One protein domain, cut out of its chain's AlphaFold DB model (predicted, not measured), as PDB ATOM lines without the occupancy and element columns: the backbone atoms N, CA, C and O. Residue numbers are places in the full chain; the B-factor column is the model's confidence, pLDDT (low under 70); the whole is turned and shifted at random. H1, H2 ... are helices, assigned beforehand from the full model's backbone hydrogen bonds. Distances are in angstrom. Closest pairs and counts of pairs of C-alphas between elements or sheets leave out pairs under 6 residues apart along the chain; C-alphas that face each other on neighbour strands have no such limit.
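AT A GLANCE: This is residues 2 to 49 of the 359 residues of an uncharacterized protein of Pseudomonas cichorii (UniProt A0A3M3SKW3). This domain has little regular structure: two short helices, H1 and H2, make a V joined by a tight turn, and a long unnamed stretch, residues 28 to 49, loops out beyond H2 and runs back past the helices to a tail. The printed part has 48 residues, of which 14 are in named elements, H1 then H2, with no named strand; the class is all helix. It is compact, with a radius of gyration of the C-alphas of 10.8 A, and spans 37 by 18 by 14 A.

IN THESE COORDINATES: After residues 2 to 10, H1 holds residues 11 to 17, 9.8 A long, from C-alpha 11 at (51.113, 49.759, 98.929). H2 holds residues 21 to 27, 10.2 A long, ending with C-alpha 27 at (39.262, 51.345, 93.611).

HOW THE PARTS SIT: H1 and H2 are close but not clearly touching; their closest C-alphas, those of Ala 17 and Gly 23, are 4.9 A apart. They run opposite ways at a steep tilt of 47 degrees. In H1 and H2 every O i to N i+4 pair is within hydrogen-bond range.

THE WHOLE: The two C-alphas farthest apart, those of Thr 32 and Glu 49, are 36.7 A apart. The printed part has no cut. The mean pLDDT of the printed part is 72.4; residues 2 to 8 and 43 to 49 are under 70.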
ATOM      1  N   SER A   2      37.858  46.023 107.579       68.81
ATOM      2  CA  SER A   2      36.889  46.511 106.574       68.81
ATOM      3  C   SER A   2      37.219  47.934 106.113       68.81
ATOM      4  O   SER A   2      37.730  48.718 106.905       68.81
ATOM      5  N   ALA A   3      36.893  48.304 104.872       67.25
ATOM      6  CA  ALA A   3      37.273  49.600 104.289       67.25
ATOM      7  C   ALA A   3      36.878  50.826 105.137       67.25
ATOM      8  O   ALA A   3      37.639  51.781 105.220       67.25
ATOM      9  N   HIS A   4      35.729  50.782 105.819       67.69
ATOM     10  CA  HIS A   4      35.255  51.883 106.671       67.69
ATOM     11  C   HIS A   4      36.039  52.070 107.986       67.69
ATOM     12  O   HIS A   4      35.907  53.115 108.617       67.69
ATOM     13  N   THR A   5      36.837  51.087 108.420       64.06
ATOM     14  CA  THR A   5      37.630  51.171 109.662       64.06
ATOM     15  C   THR A   5      39.115  51.414 109.421       64.06
ATOM     16  O   THR A   5      39.864  51.647 110.371       64.06
ATOM     17  N   VAL A   6      39.565  51.380 108.164       67.56
ATOM     18  CA  VAL A   6      40.979  51.545 107.830       67.56
ATOM     19  C   VAL A   6      41.320  53.021 107.650       67.56
ATOM     20  O   VAL A   6      40.826  53.679 106.741       67.56
ATOM     21  N   LYS A   7      42.214  53.538 108.503       66.38
ATOM     22  CA  LYS A   7      42.673  54.939 108.448       66.38
ATOM     23  C   LYS A   7      43.779  55.176 107.411       66.38
ATOM     24  O   LYS A   7      43.825  56.249 106.819       66.38
ATOM     25  N   ARG A   8      44.681  54.205 107.202       65.44
ATOM     26  CA  ARG A   8      45.735  54.226 106.166       65.44
ATOM     27  C   ARG A   8      46.062  52.806 105.698       65.44
ATOM     28  O   ARG A   8      46.038  51.872 106.498       65.44
ATOM     29  N   LEU A   9      46.402  52.680 104.418       71.12
ATOM     30  CA  LEU A   9      46.823  51.441 103.763       71.12
ATOM     31  C   LEU A   9      48.260  51.591 103.259       71.12
ATOM     32  O   LEU A   9      48.642  52.674 102.819       71.12
ATOM     33  N   ASP A  10      49.049  50.519 103.321       73.81
ATOM     34  CA  ASP A  10      50.330  50.464 102.617       73.81
ATOM     35  C   ASP A  10      50.153  49.937 101.182       73.81
ATOM     36  O   ASP A  10      49.116  49.375 100.821       73.81
ATOM     37  N   PHE A  11      51.167  50.148 100.340       74.25
ATOM     38  CA  PHE A  11      51.113  49.759  98.929       74.25
ATOM     39  C   PHE A  11      50.882  48.255  98.732       74.25
ATOM     40  O   PHE A  11      50.165  47.873  97.810       74.25
ATOM     41  N   ALA A  12      51.429  47.406  99.606       77.50
ATOM     42  CA  ALA A  12      51.248  45.958  99.533       77.50
ATOM     43  C   ALA A  12      49.787  45.562  99.807       77.50
ATOM     44  O   ALA A  12      49.194  44.809  99.037       77.50
ATOM     45  N   SER A  13      49.182  46.157 100.835       76.31
ATOM     46  CA  SER A  13      47.782  45.979 101.225       76.31
ATOM     47  C   SER A  13      46.816  46.435 100.128       76.31
ATOM     48  O   SER A  13      45.815  45.769  99.854       76.31
ATOM     49  N   VAL A  14      47.124  47.556  99.461       76.38
ATOM     50  CA  VAL A  14      46.362  48.046  98.300       76.38
ATOM     51  C   VAL A  14      46.502  47.088  97.120       76.38
ATOM     52  O   VAL A  14      45.498  46.685  96.536       76.38
ATOM     53  N   HIS A  15      47.727  46.675  96.787       76.56
ATOM     54  CA  HIS A  15      47.988  45.768  95.670       76.56
ATOM     55  C   HIS A  15      47.319  44.403  95.875       76.56
ATOM     56  O   HIS A  15      46.815  43.797  94.933       76.56
ATOM     57  N   GLN A  16      47.282  43.910  97.110       76.81
ATOM     58  CA  GLN A  16      46.602  42.668  97.445       76.81
ATOM     59  C   GLN A  16      45.079  42.807  97.367       76.81
ATOM     60  O   GLN A  16      44.419  41.924  96.824       76.81
ATOM     61  N   ALA A  17      44.514  43.928  97.821       75.25
ATOM     62  CA  ALA A  17      43.085  44.198  97.666       75.25
ATOM     63  C   ALA A  17      42.667  44.318  96.189       75.25
ATOM     64  O   ALA A  17      41.600  43.838  95.814       75.25
ATOM     65  N   LEU A  18      43.533  44.866  95.329       75.50
ATOM     66  CA  LEU A  18      43.338  44.930  93.876       75.50
ATOM     67  C   LEU A  18      43.416  43.566  93.168       75.50
ATOM     68  O   LEU A  18      43.108  43.489  91.982       75.50
ATOM     69  N   ARG A  19      43.798  42.482  93.853       76.75
ATOM     70  CA  ARG A  19      43.709  41.115  93.300       76.75
ATOM     71  C   ARG A  19      42.323  40.492  93.473       76.75
ATOM     72  O   ARG A  19      42.041  39.477  92.848       76.75
ATOM     73  N   GLY A  20      41.468  41.078  94.314       75.19
ATOM     74  CA  GLY A  20      40.099  40.618  94.538       75.19
ATOM     75  C   GLY A  20      39.071  41.434  93.740       75.19
ATOM     76  O   GLY A  20      39.223  42.652  93.622       75.19
ATOM     77  N   PRO A  21      37.978  40.815  93.257       75.50
ATOM     78  CA  PRO A  21      36.959  41.501  92.454       75.50
ATOM     79  C   PRO A  21      36.283  42.657  93.209       75.50
ATOM     80  O   PRO A  21      35.974  43.695  92.632       75.50
ATOM     81  N   THR A  22      36.119  42.529  94.528       78.31
ATOM     82  CA  THR A  22      35.519  43.564  95.384       78.31
ATOM     83  C   THR A  22      36.454  44.745  95.656       78.31
ATOM     84  O   THR A  22      35.985  45.877  95.767       78.31
ATOM     85  N   GLY A  23      37.769  44.522  95.735       75.69
ATOM     86  CA  GLY A  23      38.749  45.600  95.879       75.69
ATOM     87  C   GLY A  23      38.984  46.351  94.568       75.69
ATOM     88  O   GLY A  23      39.065  47.579  94.582       75.69
ATOM     89  N   GLN A  24      38.983  45.645  93.429       78.00
ATOM     90  CA  GLN A  24      38.994  46.270  92.101       78.00
ATOM     91  C   GLN A  24      37.757  47.142  91.878       78.00
ATOM     92  O   GLN A  24      37.891  48.310  91.529       78.00
ATOM     93  N   ALA A  25      36.557  46.622  92.153       80.75
ATOM     94  CA  ALA A  25      35.314  47.376  91.987       80.75
ATOM     95  C   ALA A  25      35.233  48.630  92.879       80.75
ATOM     96  O   ALA A  25      34.551  49.591  92.522       80.75
ATOM     97  N   LEU A  26      35.917  48.640  94.031       80.81
ATOM     98  CA  LEU A  26      35.977  49.802  94.921       80.81
ATOM     99  C   LEU A  26      36.973  50.871  94.440       80.81
ATOM    100  O   LEU A  26      36.689  52.060  94.574       80.81
ATOM    101  N   LEU A  27      38.134  50.457  93.924       75.12
ATOM    102  CA  LEU A  27      39.262  51.345  93.611       75.12
ATOM    103  C   LEU A  27      39.344  51.751  92.129       75.12
ATOM    104  O   LEU A  27      40.092  52.668  91.796       75.12
ATOM    105  N   HIS A  28      38.589  51.101  91.236       79.81
ATOM    106  CA  HIS A  28      38.614  51.401  89.805       79.81
ATOM    107  C   HIS A  28      37.868  52.717  89.480       79.81
ATOM    108  O   HIS A  28      36.698  52.856  89.855       79.81
ATOM    109  N   PRO A  29      38.477  53.667  88.736       72.62
ATOM    110  CA  PRO A  29      37.894  54.990  88.471       72.62
ATOM    111  C   PRO A  29      36.537  54.941  87.756       72.62
ATOM    112  O   PRO A  29      35.667  55.763  88.025       72.62
ATOM    113  N   SER A  30      36.353  53.955  86.875       75.06
ATOM    114  CA  SER A  30      35.166  53.802  86.018       75.06
ATOM    115  C   SER A  30      34.106  52.845  86.580       75.06
ATOM    116  O   SER A  30      33.206  52.436  85.852       75.06
ATOM    117  N   SER A  31      34.225  52.425  87.845       76.00
ATOM    118  CA  SER A  31      33.266  51.495  88.453       76.00
ATOM    119  C   SER A  31      31.904  52.164  88.656       76.00
ATOM    120  O   SER A  31      31.775  53.107  89.440       76.00
ATOM    121  N   THR A  32      30.885  51.669  87.950       70.19
ATOM    122  CA  THR A  32      29.509  52.193  87.986       70.19
ATOM    123  C   THR A  32      28.774  51.808  89.272       70.19
ATOM    124  O   THR A  32      27.860  52.509  89.694       70.19
ATOM    125  N   GLN A  33      29.193  50.717  89.924       74.69
ATOM    126  CA  GLN A  33      28.591  50.214  91.156       74.69
ATOM    127  C   GLN A  33      29.687  49.883  92.172       74.69
ATOM    128  O   GLN A  33      30.367  48.860  92.089       74.69
ATOM    129  N   ARG A  34      29.873  50.779  93.147       78.75
ATOM    130  CA  ARG A  34      30.847  50.572  94.222       78.75
ATOM    131  C   ARG A  34      30.257  49.643  95.287       78.75
ATOM    132  O   ARG A  34      29.139  49.893  95.744       78.75
ATOM    133  N   PRO A  35      30.982  48.594  95.707       78.62
ATOM    134  CA  PRO A  35      30.531  47.722  96.784       78.62
ATOM    135  C   PRO A  35      30.468  48.486  98.112       78.62
ATOM    136  O   PRO A  35      31.179  49.472  98.321       78.62
ATOM    137  N   ALA A  36      29.630  48.014  99.034       77.56
ATOM    138  CA  ALA A  36      29.516  48.613 100.357       77.56
ATOM    139  C   ALA A  36      30.854  48.527 101.125       77.56
ATOM    140  O   ALA A  36      31.565  47.524 101.094       77.56
ATOM    141  N   LEU A  37      31.218  49.583 101.860       73.25
ATOM    142  CA  LEU A  37      32.530  49.687 102.527       73.25
ATOM    143  C   LEU A  37      32.765  48.635 103.634       73.25
ATOM    144  O   LEU A  37      33.872  48.488 104.153       73.25
ATOM    145  N   ASN A  38      31.732  47.906 104.047       74.88
ATOM    146  CA  ASN A  38      31.830  46.785 104.980       74.88
ATOM    147  C   ASN A  38      32.169  45.448 104.292       74.88
ATOM    148  O   ASN A  38      32.677  44.556 104.973       74.88
ATOM    149  N   THR A  39      31.949  45.314 102.977       73.06
ATOM    150  CA  THR A  39      32.210  44.075 102.219       73.06
ATOM    151  C   THR A  39      33.634  43.991 101.674       73.06
ATOM    152  O   THR A  39      34.116  42.897 101.388       73.06
ATOM    153  N   VAL A  40      34.334  45.120 101.549       77.00
ATOM    154  CA  VAL A  40      35.739  45.154 101.116       77.00
ATOM    155  C   VAL A  40      36.657  45.034 102.328       77.00
ATOM    156  O   VAL A  40      36.561  45.822 103.273       77.00
ATOM    157  N   ARG A  41      37.548  44.037 102.306       72.50
ATOM    158  CA  ARG A  41      38.530  43.778 103.363       72.50
ATOM    159  C   ARG A  41      39.933  44.063 102.849       72.50
ATOM    160  O   ARG A  41      40.322  43.557 101.805       72.50
ATOM    161  N   PHE A  42      40.686  44.827 103.624       75.69
ATOM    162  CA  PHE A  42      42.112  45.041 103.421       75.69
ATOM    163  C   PHE A  42      42.897  44.243 104.457       75.69
ATOM    164  O   PHE A  42      42.545  44.240 105.644       75.69
ATOM    165  N   GLU A  43      43.957  43.576 104.018       68.12
ATOM    166  CA  GLU A  43      45.028  43.167 104.921       68.12
ATOM    167  C   GLU A  43      45.752  44.441 105.363       68.12
ATOM    168  O   GLU A  43      45.884  45.362 104.570       68.12
ATOM    169  N   VAL A  44      46.079  44.590 106.645       65.44
ATOM    170  CA  VAL A  44      46.757  45.792 107.152       65.44
ATOM    171  C   VAL A  44      47.869  45.311 108.061       65.44
ATOM    172  O   VAL A  44      47.598  44.817 109.151       65.44
ATOM    173  N   SER A  45      49.112  45.453 107.608       59.19
ATOM    174  CA  SER A  45      50.293  44.929 108.308       59.19
ATOM    175  C   SER A  45      50.914  45.920 109.300       59.19
ATOM    176  O   SER A  45      51.933  45.624 109.917       59.19
ATOM    177  N   ARG A  46      50.326  47.115 109.466       57.28
ATOM    178  CA  ARG A  46      50.833  48.154 110.377       57.28
ATOM    179  C   ARG A  46      50.065  48.173 111.696       57.28
ATOM    180  O   ARG A  46      48.864  48.436 111.712       57.28
ATOM    181  N   SER A  47      50.784  47.968 112.797       54.41
ATOM    182  CA  SER A  47      50.314  48.252 114.153       54.41
ATOM    183  C   SER A  47      50.230  49.766 114.363       54.41
ATOM    184  O   SER A  47      51.224  50.470 114.178       54.41
ATOM    185  N   TYR A  48      49.060  50.275 114.747       59.94
ATOM    186  CA  TYR A  48      48.908  51.661 115.192       59.94
ATOM    187  C   TYR A  48      49.004  51.722 116.716       59.94
ATOM    188  O   TYR A  48      48.454  50.862 117.404       59.94
ATOM    189  N   GLU A  49      49.664  52.752 117.241       62.88
ATOM    190  CA  GLU A  49      49.603  53.075 118.665       62.88
ATOM    191  C   GLU A  49      48.226  53.670 118.976       62.88
ATOM    192  O   GLU A  49      47.943  54.835 118.692       62.88
TER     193      GLU A  49